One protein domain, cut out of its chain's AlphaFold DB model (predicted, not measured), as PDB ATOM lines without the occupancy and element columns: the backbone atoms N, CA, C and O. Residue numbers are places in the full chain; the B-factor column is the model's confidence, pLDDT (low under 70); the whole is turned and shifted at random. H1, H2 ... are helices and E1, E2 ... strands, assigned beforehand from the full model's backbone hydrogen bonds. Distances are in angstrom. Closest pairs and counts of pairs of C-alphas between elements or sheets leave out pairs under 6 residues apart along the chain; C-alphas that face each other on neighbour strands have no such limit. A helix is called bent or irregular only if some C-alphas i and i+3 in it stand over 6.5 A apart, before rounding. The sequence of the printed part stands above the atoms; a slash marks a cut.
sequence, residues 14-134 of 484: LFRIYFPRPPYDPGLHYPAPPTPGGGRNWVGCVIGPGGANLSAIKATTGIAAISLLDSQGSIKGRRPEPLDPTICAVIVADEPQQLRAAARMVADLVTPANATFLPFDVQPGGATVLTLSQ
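What this domain is: This is residues 14 to 134 of the 484 residues of an uncharacterized protein of Raphidocelis subcapitata (UniProt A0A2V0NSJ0). A mixed sheet of four strands forms a wall, with three helices covering one face and no named helix on the other; the longest helix, H3, runs along the inner strands E3 and E1, while H1 and H2 are toward the E2 edge. Three long stretches without a named element, residues 19 to 41, 71 to 87 and 111 to 126, make up much of the rest. The printed part has 121 residues, with three named helices and four named strands in the order E1 H1 H2 E2 E3 H3 E4; the sheet's order is E2 E3 E1 E4, with E1 and E4 parallel and the other neighbours antiparallel. The class is mixed, helices and strands, with 54 residues in named elements, under half of the printed part. The whole is compact and rounded, with a radius of gyration of the C-alphas of 13.5 A and spans of 38 by 33 by 24 A.

How they stand to each other: In the sheet, E3, residues 88 to 93, and E1, residues 14 to 18, are inner strands, antiparallel at 160 degrees; N 17 and O 89 are 2.8 A apart, within hydrogen-bond range. E2, residues 65 to 70, is an edge strand and forms a hairpin with E3, antiparallel at 158 degrees, with N 90 and O 67 at 2.8 A. E4, residues 127 to 129, is the other edge strand, parallel to E1 at 15 degrees, with N 18 and O 128 at 2.8 A. E2 and E4 are apart. H3, residues 96 to 110, is on the sheet at a height over the sheet of 8.8 A, over E3 and E1; it runs along the strands, at 17 degrees to E1 on the local plane. The closest C-alphas of E3 and H3 are those of Ala 93 and Leu 99, 5.4 A apart. H1, residues 42 to 47, is on the same face as H3, at a height over the sheet of 9.5 A, and lies only just over E2 and E3, with 3 of its 6 C-alphas on each. With its residues 106 to 110 alone, H3 touches H1, and the closest C-alphas are those of Val 46 and Leu 109, 6.3 A apart; the two run opposite ways at a steep tilt of 58 degrees. H2, residues 49 to 61, is also on the sheet, and the three helices and the sheet make two layers, helices on one face of a sheet. H2 touches H3 with residues 57 to 61 alone, opposite ways at a shallow tilt of 31 degrees; the closest C-alphas, those of Thr 61 and Gln 98, are 5.3 A apart. H1 and H2 touch only at the corner by their link, with the C-alphas of Ile 47 and Leu 54 closest, 5.2 A apart. E1, H1 and H2, and E2 form a split strand-helix-strand unit, two strands running the same way with E3 between them in the sheet; its crossover is right-handed. Every O i to N i+4 pair is within hydrogen-bond range in H1 and H3, and 7 of 9 are in H2.

Where its parts are: E1 begins at C-alpha 14, (114.456, 122.640, 130.776), and is 13.4 A long. H1 measures 8.5 A. H2 measures 19.4 A and is irregular: C-alphas 50 and 53 are 8.4 A apart. E2 is 16.5 A long and E3 16.1 A. H3 measures 21.5 A and ends at C-alpha 110, (133.241, 121.635, 135.746). E4 measures 7.1 A and ends at C-alpha 129, (127.365, 130.259, 129.944).

The domain as a whole: The two C-alphas farthest apart, those of Pro 26 and Asp 94, are 38.8 A apart. The printed part has no cut. The links E1 to H1, E2 to E3 and H3 to E4 are long, with 23, 17 and 16 residues. Residues 116 to 117 pair with residues 132 to 133, antiparallel, outside the named strands. The mean pLDDT of the printed part is 93.5, and residue 134 is under 70.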
ATOM      1  N   LEU A  14     113.183 122.820 131.470       97.62
ATOM      2  CA  LEU A  14     114.456 122.640 130.776       97.62
ATOM      3  C   LEU A  14     115.435 123.747 131.159       97.62
ATOM      4  O   LEU A  14     115.037 124.899 131.278       97.62
ATOM      5  N   PHE A  15     116.717 123.433 131.304       98.12
ATOM      6  CA  PHE A  15     117.773 124.436 131.447       98.12
ATOM      7  C   PHE A  15     119.035 123.997 130.713       98.12
ATOM      8  O   PHE A  15     119.360 122.806 130.693       98.12
ATOM      9  N   ARG A  16     119.749 124.945 130.096       98.25
ATOM     10  CA  ARG A  16     120.977 124.663 129.333       98.25
ATOM     11  C   ARG A  16     122.186 125.318 129.996       98.25
ATOM     12  O   ARG A  16     122.179 126.518 130.250       98.25
ATOM     13  N   ILE A  17     123.243 124.545 130.215       97.75
ATOM     14  CA  ILE A  17     124.521 125.025 130.749       97.75
ATOM     15  C   ILE A  17     125.586 124.844 129.682       97.75
ATOM     16  O   ILE A  17     125.956 123.714 129.367       97.75
ATOM     17  N   TYR A  18     126.076 125.947 129.129       97.00
ATOM     18  CA  TYR A  18     127.209 125.958 128.212       97.00
ATOM     19  C   TYR A  18     128.514 125.977 129.006       97.00
ATOM     20  O   TYR A  18     128.681 126.782 129.929       97.00
ATOM     21  N   PHE A  19     129.435 125.086 128.642       95.19
ATOM     22  CA  PHE A  19     130.735 124.995 129.302       95.19
ATOM     23  C   PHE A  19     131.645 126.179 128.929       95.19
ATOM     24  O   PHE A  19     131.420 126.824 127.897       95.19
ATOM     25  N   PRO A  20     132.673 126.478 129.747       91.88
ATOM     26  CA  PRO A  20     133.617 127.552 129.458       91.88
ATOM     27  C   PRO A  20     134.258 127.380 128.082       91.88
ATOM     28  O   PRO A  20     134.667 126.279 127.704       91.88
ATOM     29  N   ARG A  21     134.344 128.479 127.330       88.12
ATOM     30  CA  ARG A  21     134.892 128.483 125.972       88.12
ATOM     31  C   ARG A  21     136.422 128.555 125.993       88.12
ATOM     32  O   ARG A  21     136.976 129.210 126.877       88.12
ATOM     33  N   PRO A  22     137.107 127.949 125.009       84.94
ATOM     34  CA  PRO A  22     138.511 128.251 124.763       84.94
ATOM     35  C   PRO A  22     138.684 129.733 124.351       84.94
ATOM     36  O   PRO A  22     137.756 130.315 123.781       84.94
ATOM     37  N   PRO A  23     139.862 130.345 124.576       86.31
ATOM     38  CA  PRO A  23     141.069 129.741 125.137       86.31
ATOM     39  C   PRO A  23     140.968 129.512 126.651       86.31
ATOM     40  O   PRO A  23     140.463 130.350 127.393       86.31
ATOM     41  N   TYR A  24     141.470 128.366 127.112       87.12
ATOM     42  CA  TYR A  24     141.539 128.062 128.538       87.12
ATOM     43  C   TYR A  24     142.783 128.705 129.140       87.12
ATOM     44  O   TYR A  24     143.888 128.500 128.640       87.12
ATOM     45  N   ASP A  25     142.598 129.445 130.228       87.69
ATOM     46  CA  ASP A  25     143.703 130.020 130.986       87.69
ATOM     47  C   ASP A  25     144.622 128.898 131.525       87.69
ATOM     48  O   ASP A  25     144.130 128.000 132.224       87.69
ATOM     49  N   PRO A  26     145.932 128.900 131.200       86.75
ATOM     50  CA  PRO A  26     146.881 127.899 131.687       86.75
ATOM     51  C   PRO A  26     147.081 127.950 133.207       86.75
ATOM     52  O   PRO A  26     147.494 126.947 133.787       86.75
ATOM     53  N   GLY A  27     146.764 129.074 133.856       89.50
ATOM     54  CA  GLY A  27     146.779 129.204 135.310       89.50
ATOM     55  C   GLY A  27     145.612 128.497 136.001       89.50
ATOM     56  O   GLY A  27     145.611 128.394 137.225       89.50
ATOM     57  N   LEU A  28     144.614 127.999 135.261       90.25
ATOM     58  CA  LEU A  28     143.430 127.358 135.827       90.25
ATOM     59  C   LEU A  28     143.485 125.828 135.744       90.25
ATOM     60  O   LEU A  28     143.662 125.214 134.687       90.25
ATOM     61  N   HIS A  29     143.260 125.198 136.893       90.50
ATOM     62  CA  HIS A  29     143.288 123.755 137.083       90.50
ATOM     63  C   HIS A  29     141.890 123.172 136.886       90.50
ATOM     64  O   HIS A  29     141.159 122.893 137.836       90.50
ATOM     65  N   TYR A  30     141.504 123.005 135.624       92.81
ATOM     66  CA  TYR A  30     140.234 122.381 135.270       92.81
ATOM     67  C   TYR A  30     140.217 120.879 135.603       92.81
ATOM     68  O   TYR A  30     141.188 120.187 135.284       92.81
ATOM     69  N   PRO A  31     139.107 120.347 136.150       92.81
ATOM     70  CA  PRO A  31     138.958 118.915 136.423       92.81
ATOM     71  C   PRO A  31     138.858 118.084 135.137       92.81
ATOM     72  O   PRO A  31     139.213 116.907 135.113       92.81
ATOM     73  N   ALA A  32     138.395 118.694 134.042       92.56
ATOM     74  CA  ALA A  32     138.328 118.047 132.744       92.56
ATOM     75  C   ALA A  32     139.741 117.815 132.165       92.56
ATOM     76  O   ALA A  32     140.525 118.769 132.030       92.56
ATOM     77  N   PRO A  33     140.077 116.576 131.756       91.00
ATOM     78  CA  PRO A  33     141.382 116.292 131.179       91.00
ATOM     79  C   PRO A  33     141.553 117.038 129.845       91.00
ATOM     80  O   PRO A  33     140.574 117.219 129.105       91.00
ATOM     81  N   PRO A  34     142.778 117.489 129.526       92.19
ATOM     82  CA  PRO A  34     143.060 118.152 128.260       92.19
ATOM     83  C   PRO A  34     142.856 117.182 127.091       92.19
ATOM     84  O   PRO A  34     143.169 115.993 127.185       92.19
ATOM     85  N   THR A  35     142.325 117.682 125.978       91.19
ATOM     86  CA  THR A  35     142.177 116.903 124.742       91.19
ATOM     87  C   THR A  35     143.283 117.240 123.735       91.19
ATOM     88  O   THR A  35     143.793 118.365 123.725       91.19
ATOM     89  N   PRO A  36     143.660 116.292 122.848       85.56
ATOM     90  CA  PRO A  36     144.532 116.587 121.714       85.56
ATOM     91  C   PRO A  36     143.832 117.634 120.840       85.56
ATOM     92  O   PRO A  36     142.764 117.355 120.302       85.56
ATOM     93  N   GLY A  37     144.377 118.849 120.774       86.56
ATOM     94  CA  GLY A  37     143.727 120.000 120.130       86.56
ATOM     95  C   GLY A  37     143.511 121.214 121.040       86.56
ATOM     96  O   GLY A  37     142.898 122.180 120.607       86.56
ATOM     97  N   GLY A  38     143.997 121.190 122.288       86.25
ATOM     98  CA  GLY A  38     143.925 122.349 123.195       86.25
ATOM     99  C   GLY A  38     142.553 122.549 123.849       86.25
ATOM    100  O   GLY A  38     142.308 123.572 124.486       86.25
ATOM    101  N   GLY A  39     141.664 121.566 123.697       91.25
ATOM    102  CA  GLY A  39     140.352 121.516 124.323       91.25
ATOM    103  C   GLY A  39     140.368 120.956 125.750       91.25
ATOM    104  O   GLY A  39     141.393 120.496 126.264       91.25
ATOM    105  N   ARG A  40     139.187 120.909 126.369       93.38
ATOM    106  CA  ARG A  40     138.938 120.205 127.636       93.38
ATOM    107  C   ARG A  40     137.823 119.183 127.433       93.38
ATOM    108  O   ARG A  40     136.823 119.472 126.779       93.38
ATOM    109  N   ASN A  41     137.979 117.977 127.980       94.19
ATOM    110  CA  ASN A  41     136.963 116.926 127.874       94.19
ATOM    111  C   ASN A  41     135.828 117.131 128.895       94.19
ATOM    112  O   ASN A  41     135.698 116.372 129.860       94.19
ATOM    113  N   TRP A  42     135.008 118.161 128.685       95.19
ATOM    114  CA  TRP A  42     133.874 118.487 129.556       95.19
ATOM    115  C   TRP A  42     132.844 117.365 129.636       95.19
ATOM    116  O   TRP A  42     132.336 117.051 130.708       95.19
ATOM    117  N   VAL A  43     132.599 116.703 128.506       95.50
ATOM    118  CA  VAL A  43     131.671 115.575 128.414       95.50
ATOM    119  C   VAL A  43     132.115 114.432 129.318       95.50
ATOM    120  O   VAL A  43     131.332 113.966 130.139       95.50
ATOM    121  N   GLY A  44     133.383 114.022 129.234       95.19
ATOM    122  CA  GLY A  44     133.929 112.989 130.115       95.19
ATOM    123  C   GLY A  44     133.915 113.389 131.592       95.19
ATOM    124  O   GLY A  44     133.678 112.540 132.443       95.19
ATOM    125  N   CYS A  45     134.111 114.673 131.897       95.56
ATOM    126  CA  CYS A  45     134.062 115.201 133.260       95.56
ATOM    127  C   CYS A  45     132.648 115.119 133.868       95.56
ATOM    128  O   CYS A  45     132.481 114.612 134.980       95.56
ATOM    129  N   VAL A  46     131.622 115.530 133.115       96.56
ATOM    130  CA  VAL A  46     130.223 115.482 133.572       96.56
ATOM    131  C   VAL A  46     129.691 114.050 133.629       96.56
ATOM    132  O   VAL A  46     128.989 113.706 134.574       96.56
ATOM    133  N   ILE A  47     130.034 113.196 132.656       96.19
ATOM    134  CA  ILE A  47     129.657 111.770 132.675       96.19
ATOM    135  C   ILE A  47     130.354 111.051 133.836       96.19
ATOM    136  O   ILE A  47     129.715 110.295 134.571       96.19
ATOM    137  N   GLY A  48     131.645 111.313 134.030       96.00
ATOM    138  CA  GLY A  48     132.494 110.575 134.956       96.00
ATOM    139  C   GLY A  48     132.837 109.164 134.452       96.00
ATOM    140  O   GLY A  48     132.318 108.702 133.430       96.00
ATOM    141  N   PRO A  49     133.726 108.445 135.153       95.81
ATOM    142  CA  PRO A  49     134.042 107.056 134.828       95.81
ATOM    143  C   PRO A  49     132.781 106.189 134.953       95.81
ATOM    144  O   PRO A  49     132.089 106.237 135.966       95.81
ATOM    145  N   GLY A  50     132.445 105.442 133.898       95.00
ATOM    146  CA  GLY A  50     131.257 104.575 133.874       95.00
ATOM    147  C   GLY A  50     129.910 105.302 133.992       95.00
ATOM    148  O   GLY A  50     128.901 104.654 134.230       95.00
ATOM    149  N   GLY A  51     129.857 106.632 133.849       95.88
ATOM    150  CA  GLY A  51     128.618 107.385 134.078       95.88
ATOM    151  C   GLY A  51     128.317 107.686 135.549       95.88
ATOM    152  O   GLY A  51     127.214 108.147 135.848       95.88
ATOM    153  N   ALA A  52     129.271 107.452 136.458       96.81
ATOM    154  CA  ALA A  52     129.072 107.597 137.900       96.81
ATOM    155  C   ALA A  52     128.608 109.003 138.313       96.81
ATOM    156  O   ALA A  52     127.689 109.125 139.118       96.81
ATOM    157  N   ASN A  53     129.169 110.065 137.723       97.19
ATOM    158  CA  ASN A  53     128.805 111.442 138.072       97.19
ATOM    159  C   ASN A  53     127.374 111.772 137.629       97.19
ATOM    160  O   ASN A  53     126.593 112.315 138.406       97.19
ATOM    161  N   LEU A  54     126.997 111.397 136.402       96.44
ATOM    162  CA  LEU A  54     125.621 111.573 135.928       96.44
ATOM    163  C   LEU A  54     124.620 110.745 136.736       96.44
ATOM    164  O   LEU A  54     123.513 111.219 136.984       96.44
ATOM    165  N   SER A  55     124.991 109.521 137.120       96.88
ATOM    166  CA  SER A  55     124.162 108.668 137.975       96.88
ATOM    167  C   SER A  55     123.968 109.299 139.354       96.88
ATOM    168  O   SER A  55     122.833 109.445 139.801       96.88
ATOM    169  N   ALA A  56     125.049 109.792 139.968       97.50
ATOM    170  CA  ALA A  56     125.006 110.490 141.249       97.50
ATOM    171  C   ALA A  56     124.127 111.746 141.186       97.50
ATOM    172  O   ALA A  56     123.247 111.904 142.022       97.50
ATOM    173  N   ILE A  57     124.275 112.595 140.159       97.44
ATOM    174  CA  ILE A  57     123.415 113.780 140.006       97.44
ATOM    175  C   ILE A  57     121.945 113.367 139.906       97.44
ATOM    176  O   ILE A  57     121.104 113.948 140.589       97.44
ATOM    177  N   LYS A  58     121.620 112.359 139.088       97.12
ATOM    178  CA  LYS A  58     120.239 111.871 138.949       97.12
ATOM    179  C   LYS A  58     119.681 111.333 140.262       97.12
ATOM    180  O   LYS A  58     118.562 111.683 140.616       97.12
ATOM    181  N   ALA A  59     120.465 110.536 140.984       96.81
ATOM    182  CA  ALA A  59     120.072 109.968 142.268       96.81
ATOM    183  C   ALA A  59     119.854 111.055 143.333       96.81
ATOM    184  O   ALA A  59     118.853 111.023 144.039       96.81
ATOM    185  N   THR A  60     120.748 112.044 143.417       96.88
ATOM    186  CA  THR A  60     120.668 113.121 144.414       96.88
ATOM    187  C   THR A  60     119.545 114.115 144.127       96.88
ATOM    188  O   THR A  60     118.937 114.636 145.056       96.88
ATOM    189  N   THR A  61     119.278 114.417 142.855       96.69
ATOM    190  CA  THR A  61     118.363 115.513 142.484       96.69
ATOM    191  C   THR A  61     116.979 115.051 142.051       96.69
ATOM    192  O   THR A  61     116.100 115.892 141.901       96.69
ATOM    193  N   GLY A  62     116.774 113.753 141.812       95.69
ATOM    194  CA  GLY A  62     115.493 113.216 141.342       95.69
ATOM    195  C   GLY A  62     115.102 113.656 139.925       95.69
ATOM    196  O   GLY A  62     113.962 113.463 139.517       95.69
ATOM    197  N   ILE A  63     116.021 114.254 139.159       92.75
ATOM    198  CA  ILE A  63     115.739 114.751 137.807       92.75
ATOM    199  C   ILE A  63     115.439 113.632 136.806       92.75
ATOM    200  O   ILE A  63     116.038 112.554 136.820       92.75
ATOM    201  N   ALA A  64     114.598 113.962 135.827       86.06
ATOM    202  CA  ALA A  64     114.211 113.044 134.767       86.06
ATOM    203  C   ALA A  64     115.363 112.734 133.793       86.06
ATOM    204  O   ALA A  64     115.550 111.580 133.392       86.06
ATOM    205  N   ALA A  65     116.134 113.744 133.362       95.44
ATOM    206  CA  ALA A  65     117.215 113.526 132.400       95.44
ATOM    207  C   ALA A  65     118.280 114.632 132.380       95.44
ATOM    208  O   ALA A  65     117.984 115.817 132.487       95.44
ATOM    209  N   ILE A  66     119.523 114.226 132.100       97.19
ATOM    210  CA  ILE A  66     120.599 115.108 131.636       97.19
ATOM    211  C   ILE A  66     121.077 114.569 130.292       97.19
ATOM    212  O   ILE A  66     121.372 113.375 130.172       97.19
ATOM    213  N   SER A  67     121.142 115.436 129.287       97.00
ATOM    214  CA  SER A  67     121.689 115.129 127.964       97.00
ATOM    215  C   SER A  67     122.805 116.105 127.630       97.00
ATOM    216  O   SER A  67     122.658 117.303 127.833       97.00
ATOM    217  N   LEU A  68     123.915 115.599 127.102       97.25
ATOM    218  CA  LEU A  68     125.019 116.429 126.632       97.25
ATOM    219  C   LEU A  68     124.864 116.637 125.127       97.25
ATOM    220  O   LEU A  68     124.720 115.657 124.385       97.25
ATOM    221  N   LEU A  69     124.849 117.900 124.710       97.00
ATOM    222  CA  LEU A  69     124.684 118.305 123.319       97.00
ATOM    223  C   LEU A  69     125.903 119.087 122.830       97.00
ATOM    224  O   LEU A  69     126.493 119.835 123.605       97.00
ATOM    225  N   ASP A  70     126.240 118.927 121.557       95.94
ATOM    226  CA  ASP A  70     127.225 119.704 120.802       95.94
ATOM    227  C   ASP A  70     126.558 120.357 119.572       95.94
ATOM    228  O   ASP A  70     125.326 120.353 119.436       95.94
ATOM    229  N   SER A  71     127.358 120.917 118.662       94.62
ATOM    230  CA  SER A  71     126.868 121.580 117.443       94.62
ATOM    231  C   SER A  71     126.169 120.620 116.479       94.62
ATOM    232  O   SER A  71     125.361 121.051 115.654       94.62
ATOM    233  N   GLN A  72     126.450 119.320 116.593       94.88
ATOM    234  CA  GLN A  72     125.872 118.243 115.791       94.88
ATOM    235  C   GLN A  72     124.672 117.576 116.487       94.88
ATOM    236  O   GLN A  72     124.058 116.660 115.930       94.88
ATOM    237  N   GLY A  73     124.306 118.029 117.689       94.69
ATOM    238  CA  GLY A  73     123.192 117.507 118.467       94.69
ATOM    239  C   GLY A  73     123.656 116.629 119.626       94.69
ATOM    240  O   GLY A  73     124.426 117.057 120.469       94.69
ATOM    241  N   SER A  74     123.097 115.427 119.759       94.56
ATOM    242  CA  SER A  74     123.361 114.560 120.916       94.56
ATOM    243  C   SER A  74     124.724 113.873 120.819       94.56
ATOM    244  O   SER A  74     124.993 113.165 119.850       94.56
ATOM    245  N   ILE A  75     125.531 113.972 121.880       93.44
ATOM    246  CA  ILE A  75     126.903 113.427 121.935       93.44
ATOM    247  C   ILE A  75     126.919 111.896 122.161       93.44
ATOM    248  O   ILE A  75     127.970 111.263 122.232       93.44
ATOM    249  N   LYS A  76     125.757 111.238 122.267       90.69
ATOM    250  CA  LYS A  76     125.675 109.791 122.538       90.69
ATOM    251  C   LYS A  76     126.464 108.974 121.503       90.69
ATOM    252  O   LYS A  76     126.085 108.893 120.339       90.69
ATOM    253  N   GLY A  77     127.548 108.341 121.961       83.56
ATOM    254  CA  GLY A  77     128.411 107.484 121.143       83.56
ATOM    255  C   GLY A  77     129.394 108.230 120.238       83.56
ATOM    256  O   GLY A  77     130.058 107.593 119.422       83.56
ATOM    257  N   ARG A  78     129.507 109.558 120.359       89.81
ATOM    258  CA  ARG A  78     130.439 110.371 119.571       89.81
ATOM    259  C   ARG A  78     131.408 111.112 120.480       89.81
ATOM    260  O   ARG A  78     131.085 111.471 121.608       89.81
ATOM    261  N   ARG A  79     132.624 111.329 119.980       87.00
ATOM    262  CA  ARG A  79     133.597 112.196 120.638       87.00
ATOM    263  C   ARG A  79     133.299 113.634 120.203       87.00
ATOM    264  O   ARG A  79     133.348 113.873 118.997       87.00
ATOM    265  N   PRO A  80     132.996 114.555 121.129       89.00
ATOM    266  CA  PRO A  80     132.767 115.949 120.769       89.00
ATOM    267  C   PRO A  80     134.050 116.562 120.209       89.00
ATOM    268  O   PRO A  80     135.162 116.159 120.582       89.00
ATOM    269  N   GLU A  81     133.900 117.550 119.332       89.81
ATOM    270  CA  GLU A  81     135.035 118.317 118.842       89.81
ATOM    271  C   GLU A  81     135.675 119.101 120.013       89.81
ATOM    272  O   GLU A  81     134.968 119.786 120.752       89.81
ATOM    273  N   PRO A  82     137.006 119.006 120.228       83.50
ATOM    274  CA  PRO A  82     137.706 119.593 121.378       83.50
ATOM    275  C   PRO A  82     137.435 121.075 121.663       83.50
ATOM    276  O   PRO A  82     137.559 121.509 122.810       83.50
ATOM    277  N   LEU A  83     137.133 121.843 120.618       87.62
ATOM    278  CA  LEU A  83     137.006 123.296 120.653       87.62
ATOM    279  C   LEU A  83     135.578 123.768 120.352       87.62
ATOM    280  O   LEU A  83     135.381 124.964 120.153       87.62
ATOM    281  N   ASP A  84     134.593 122.866 120.319       90.81
ATOM    282  CA  ASP A  84     133.213 123.242 120.014       90.81
ATOM    283  C   ASP A  84     132.642 124.157 121.125       90.81
ATOM    284  O   ASP A  84     132.490 123.729 122.275       90.81
ATOM    285  N   PRO A  85     132.309 125.428 120.815       89.31
ATOM    286  CA  PRO A  85     131.806 126.387 121.797       89.31
ATOM    287  C   PRO A  85     130.333 126.160 122.164       89.31
ATOM    288  O   PRO A  85     129.789 126.887 123.002       89.31
ATOM    289  N   THR A  86     129.665 125.216 121.499       94.50
ATOM    290  CA  THR A  86     128.244 124.908 121.680       94.50
ATOM    291  C   THR A  86     128.003 123.718 122.606       94.50
ATOM    292  O   THR A  86     126.844 123.430 122.920       94.50
ATOM    293  N   ILE A  87     129.074 123.067 123.089       95.69
ATOM    294  CA  ILE A  87     128.953 121.958 124.035       95.69
ATOM    295  C   ILE A  87     128.225 122.449 125.291       95.69
ATOM    296  O   ILE A  87     128.670 123.370 125.986       95.69
ATOM    297  N   CYS A  88     127.095 121.815 125.584       97.06
ATOM    298  CA  CYS A  88     126.263 122.144 126.730       97.06
ATOM    299  C   CYS A  88     125.637 120.908 127.377       97.06
ATOM    300  O   CYS A  88     125.396 119.883 126.735       97.06
ATOM    301  N   ALA A  89     125.331 121.029 128.665       97.81
ATOM    302  CA  ALA A  89     124.442 120.118 129.366       97.81
ATOM    303  C   ALA A  89     123.010 120.655 129.311       97.81
ATOM    304  O   ALA A  89     122.742 121.785 129.714       97.81
ATOM    305  N   VAL A  90     122.088 119.832 128.824       98.00
ATOM    306  CA  VAL A  90     120.648 120.077 128.874       98.00
ATOM    307  C   VAL A  90     120.065 119.260 130.011       98.00
ATOM    308  O   VAL A  90     120.129 118.029 129.999       98.00
ATOM    309  N   ILE A  91     119.504 119.961 130.984       98.12
ATOM    310  CA  ILE A  91     118.915 119.399 132.193       98.12
ATOM    311  C   ILE A  91     117.403 119.489 132.046       98.12
ATOM    312  O   ILE A  91     116.881 120.547 131.694       98.12
ATOM    313  N   VAL A  92     116.719 118.376 132.291       97.44
ATOM    314  CA  VAL A  92     115.263 118.275 132.247       97.44
ATOM    315  C   VAL A  92     114.772 117.765 133.594       97.44
ATOM    316  O   VAL A  92     115.205 116.703 134.051       97.44
ATOM    317  N   ALA A  93     113.870 118.520 134.211       97.25
ATOM    318  CA  ALA A  93     113.316 118.240 135.528       97.25
ATOM    319  C   ALA A  93     111.810 118.513 135.550       97.25
ATOM    320  O   ALA A  93     111.311 119.296 134.741       97.25
ATOM    321  N   ASP A  94     111.105 117.895 136.492       96.06
ATOM    322  CA  ASP A  94     109.673 118.136 136.682       96.06
ATOM    323  C   ASP A  94     109.434 119.311 137.654       96.06
ATOM    324  O   ASP A  94     108.422 119.999 137.561       96.06
ATOM    325  N   GLU A  95     110.408 119.619 138.523       96.19
ATOM    326  CA  GLU A  95     110.314 120.701 139.511       96.19
ATOM    327  C   GLU A  95     111.469 121.720 139.426       96.19
ATOM    328  O   GLU A  95     112.623 121.351 139.167       96.19
ATOM    329  N   PRO A  96     111.226 123.019 139.715       95.88
ATOM    330  CA  PRO A  96     112.269 124.047 139.653       95.88
ATOM    331  C   PRO A  96     113.416 123.825 140.649       95.88
ATOM    332  O   PRO A  96     114.553 124.216 140.385       95.88
ATOM    333  N   GLN A  97     113.131 123.215 141.804       96.25
ATOM    334  CA  GLN A  97     114.143 122.919 142.822       96.25
ATOM    335  C   GLN A  97     115.125 121.847 142.334       96.25
ATOM    336  O   GLN A  97     116.335 122.051 142.425       96.25
ATOM    337  N   GLN A  98     114.612 120.772 141.727       97.19
ATOM    338  CA  GLN A  98     115.418 119.723 141.096       97.19
ATOM    339  C   GLN A  98     116.287 120.299 139.968       97.19
ATOM    340  O   GLN A  98     117.484 120.024 139.898       97.19
ATOM    341  N   LEU A  99     115.704 121.171 139.131       97.38
ATOM    342  CA  LEU A  99     116.414 121.851 138.043       97.38
ATOM    343  C   LEU A  99     117.598 122.680 138.563       97.38
ATOM    344  O   LEU A  99     118.708 122.569 138.043       97.38
ATOM    345  N   ARG A 100     117.375 123.485 139.612       97.25
ATOM    346  CA  ARG A 100     118.416 124.295 140.270       97.25
ATOM    347  C   ARG A 100     119.508 123.435 140.894       97.25
ATOM    348  O   ARG A 100     120.684 123.742 140.719       97.25
ATOM    349  N   ALA A 101     119.130 122.381 141.617       97.50
ATOM    350  CA  ALA A 101     120.078 121.483 142.270       97.50
ATOM    351  C   ALA A 101     120.975 120.785 141.237       97.50
ATOM    352  O   ALA A 101     122.199 120.842 141.343       97.50
ATOM    353  N   ALA A 102     120.382 120.228 140.180       98.06
ATOM    354  CA  ALA A 102     121.123 119.578 139.104       98.06
ATOM    355  C   ALA A 102     122.028 120.552 138.344       98.06
ATOM    356  O   ALA A 102     123.175 120.220 138.045       98.06
ATOM    357  N   ALA A 103     121.543 121.765 138.067       97.56
ATOM    358  CA  ALA A 103     122.335 122.797 137.411       97.56
ATOM    359  C   ALA A 103     123.580 123.183 138.220       97.56
ATOM    360  O   ALA A 103     124.663 123.320 137.649       97.56
ATOM    361  N   ARG A 104     123.440 123.302 139.545       96.81
ATOM    362  CA  ARG A 104     124.564 123.562 140.454       96.81
ATOM    363  C   ARG A 104     125.553 122.406 140.472       96.81
ATOM    364  O   ARG A 104     126.720 122.638 140.202       96.81
ATOM    365  N   MET A 105     125.089 121.167 140.645       97.44
ATOM    366  CA  MET A 105     125.987 120.005 140.649       97.44
ATOM    367  C   MET A 105     126.760 119.854 139.331       97.44
ATOM    368  O   MET A 105     127.946 119.533 139.342       97.44
ATOM    369  N   VAL A 106     126.117 120.108 138.184       97.50
ATOM    370  CA  VAL A 106     126.807 120.101 136.884       97.50
ATOM    371  C   VAL A 106     127.859 121.211 136.811       97.50
ATOM    372  O   VAL A 106     128.956 120.955 136.315       97.50
ATOM    373  N   ALA A 107     127.554 122.417 137.299       96.38
ATOM    374  CA  ALA A 107     128.519 123.514 137.361       96.38
ATOM    375  C   ALA A 107     129.693 123.194 138.303       96.38
ATOM    376  O   ALA A 107     130.845 123.419 137.935       96.38
ATOM    377  N   ASP A 108     129.434 122.595 139.463       95.31
ATOM    378  CA  ASP A 108     130.463 122.217 140.435       95.31
ATOM    379  C   ASP A 108     131.451 121.204 139.839       95.31
ATOM    380  O   ASP A 108     132.662 121.366 139.975       95.31
ATOM    381  N   LEU A 109     130.959 120.215 139.080       96.12
ATOM    382  CA  LEU A 109     131.814 119.231 138.402       96.12
ATOM    383  C   LEU A 109     132.787 119.856 137.398       96.12
ATOM    384  O   LEU A 109     133.867 119.312 137.187       96.12
ATOM    385  N   VAL A 110     132.408 120.962 136.758       95.31
ATOM    386  CA  VAL A 110     133.241 121.635 135.746       95.31
ATOM    387  C   VAL A 110     134.007 122.834 136.304       95.31
ATOM    388  O   VAL A 110     134.785 123.456 135.575       95.31
ATOM    389  N   THR A 111     133.826 123.148 137.590       93.75
ATOM    390  CA  THR A 111     134.510 124.256 138.261       93.75
ATOM    391  C   THR A 111     136.003 123.942 138.409       93.75
ATOM    392  O   THR A 111     136.357 122.851 138.861       93.75
ATOM    393  N   PRO A 112     136.910 124.855 138.021       92.00
ATOM    394  CA  PRO A 112     138.341 124.681 138.252       92.00
ATOM    395  C   PRO A 112     138.655 124.594 139.745       92.00
ATOM    396  O   PRO A 112     138.057 125.298 140.548       92.00
ATOM    397  N   ALA A 113     139.666 123.817 140.123       89.62
ATOM    398  CA  ALA A 113     140.048 123.663 141.529       89.62
ATOM    399  C   ALA A 113     140.518 124.975 142.196       89.62
ATOM    400  O   ALA A 113     140.502 125.086 143.419       89.62
ATOM    401  N   ASN A 114     140.955 125.956 141.403       90.44
ATOM    402  CA  ASN A 114     141.514 127.228 141.860       90.44
ATOM    403  C   ASN A 114     140.723 128.464 141.394       90.44
ATOM    404  O   ASN A 114     141.257 129.571 141.418       90.44
ATOM    405  N   ALA A 115     139.473 128.292 140.958       89.12
ATOM    406  CA  ALA A 115     138.590 129.399 140.607       89.12
ATOM    407  C   ALA A 115     137.136 129.052 140.923       89.12
ATOM    408  O   ALA A 115     136.780 127.893 141.096       89.12
ATOM    409  N   THR A 116     136.282 130.067 140.973       90.25
ATOM    410  CA  THR A 116     134.836 129.893 141.124       90.25
ATOM    411  C   THR A 116     134.131 130.474 139.911       90.25
ATOM    412  O   THR A 116     134.607 131.436 139.305       90.25
ATOM    413  N   PHE A 117     132.994 129.905 139.520       91.19
ATOM    414  CA  PHE A 117     132.140 130.562 138.534       91.19
ATOM    415  C   PHE A 117     131.446 131.780 139.150       91.19
ATOM    416  O   PHE A 117     131.195 131.831 140.355       91.19
ATOM    417  N   LEU A 118     131.138 132.772 138.316       91.62
ATOM    418  CA  LEU A 118     130.211 133.836 138.670       91.62
ATOM    419  C   LEU A 118     128.849 133.214 139.014       91.62
ATOM    420  O   LEU A 118     128.447 132.229 138.382       91.62
ATOM    421  N   PRO A 119     128.121 133.776 139.994       91.75
ATOM    422  CA  PRO A 119     126.783 133.305 140.310       91.75
ATOM    423  C   PRO A 119     125.887 133.426 139.074       91.75
ATOM    424  O   PRO A 119     125.895 134.444 138.380       91.75
ATOM    425  N   PHE A 120     125.101 132.387 138.807       94.00
ATOM    426  CA  PHE A 120     124.123 132.363 137.727       94.00
ATOM    427  C   PHE A 120     122.756 131.954 138.267       94.00
ATOM    428  O   PHE A 120     122.652 131.160 139.204       94.00
ATOM    429  N   ASP A 121     121.707 132.504 137.662       94.25
ATOM    430  CA  ASP A 121     120.331 132.166 138.001       94.25
ATOM    431  C   ASP A 121     119.790 131.079 137.063       94.25
ATOM    432  O   ASP A 121     120.097 131.047 135.867       94.25
ATOM    433  N   VAL A 122     118.995 130.165 137.618       96.19
ATOM    434  CA  VAL A 122     118.444 129.012 136.897       96.19
ATOM    435  C   VAL A 122     116.948 129.220 136.744       96.19
ATOM    436  O   VAL A 122     116.169 129.011 137.678       96.19
ATOM    437  N   GLN A 123     116.568 129.621 135.535       95.62
ATOM    438  CA  GLN A 123     115.187 129.857 135.133       95.62
ATOM    439  C   GLN A 123     114.719 128.747 134.183       95.62
ATOM    440  O   GLN A 123     115.474 128.381 133.279       95.62
ATOM    441  N   PRO A 124     113.500 128.201 134.333       95.75
ATOM    442  CA  PRO A 124     112.951 127.242 133.376       95.75
ATOM    443  C   PRO A 124     112.932 127.790 131.942       95.75
ATOM    444  O   PRO A 124     112.584 128.942 131.707       95.75
ATOM    445  N   GLY A 125     113.337 126.966 130.978       95.31
ATOM    446  CA  GLY A 125     113.562 127.348 129.579       95.31
ATOM    447  C   GLY A 125     114.838 128.165 129.341       95.31
ATOM    448  O   GLY A 125     115.157 128.480 128.196       95.31
ATOM    449  N   GLY A 126     115.569 128.510 130.403       96.19
ATOM    450  CA  GLY A 126     116.742 129.368 130.351       96.19
ATOM    451  C   GLY A 126     118.014 128.667 129.880       96.19
ATOM    452  O   GLY A 126     118.103 127.440 129.744       96.19
ATOM    453  N   ALA A 127     119.036 129.485 129.663       96.62
ATOM    454  CA  ALA A 127     120.378 129.032 129.366       96.62
ATOM    455  C   ALA A 127     121.413 129.941 130.030       96.62
ATOM    456  O   ALA A 127     121.190 131.143 130.158       96.62
ATOM    457  N   THR A 128     122.557 129.374 130.403       96.31
ATOM    458  CA  THR A 128     123.685 130.129 130.955       96.31
ATOM    459  C   THR A 128     125.009 129.649 130.378       96.31
ATOM    460  O   THR A 128     125.161 128.474 130.039       96.31
ATOM    461  N   VAL A 129     125.969 130.565 130.269       94.94
ATOM    462  CA  VAL A 129     127.365 130.259 129.944       94.94
ATOM    463  C   VAL A 129     128.173 130.410 131.222       94.94
ATOM    464  O   VAL A 129     128.202 131.489 131.819       94.94
ATOM    465  N   LEU A 130     128.837 129.335 131.641       92.88
ATOM    466  CA  LEU A 130     129.656 129.367 132.846       92.88
ATOM    467  C   LEU A 130     130.853 130.298 132.636       92.88
ATOM    468  O   LEU A 130     131.713 130.056 131.790       92.88
ATOM    469  N   THR A 131     130.882 131.378 133.413       90.62
ATOM    470  CA  THR A 131     131.911 132.419 133.352       90.62
ATOM    471  C   THR A 131     132.679 132.420 134.660       90.62
ATOM    472  O   THR A 131     132.073 132.365 135.725       90.62
ATOM    473  N   LEU A 132     134.007 132.439 134.598       88.19
ATOM    474  CA  LEU A 132     134.861 132.339 135.780       88.19
ATOM    475  C   LEU A 132     135.055 133.702 136.437       88.19
ATOM    476  O   LEU A 132     135.328 134.692 135.761       88.19
ATOM    477  N   SER A 133     134.959 133.728 137.762       83.44
ATOM    478  CA  SER A 133     135.400 134.842 138.591       83.44
ATOM    479  C   SER A 133     136.920 134.763 138.685       83.44
ATOM    480  O   SER A 133     137.454 133.909 139.391       83.44
ATOM    481  N   GLN A 134     137.643 135.598 137.941       66.88
ATOM    482  CA  GLN A 134     139.096 135.651 138.082       66.88
ATOM    483  C   GLN A 134     139.460 136.339 139.410       66.88
ATOM    484  O   GLN A 134     139.061 137.490 139.618       66.88
TER     485      GLN A 134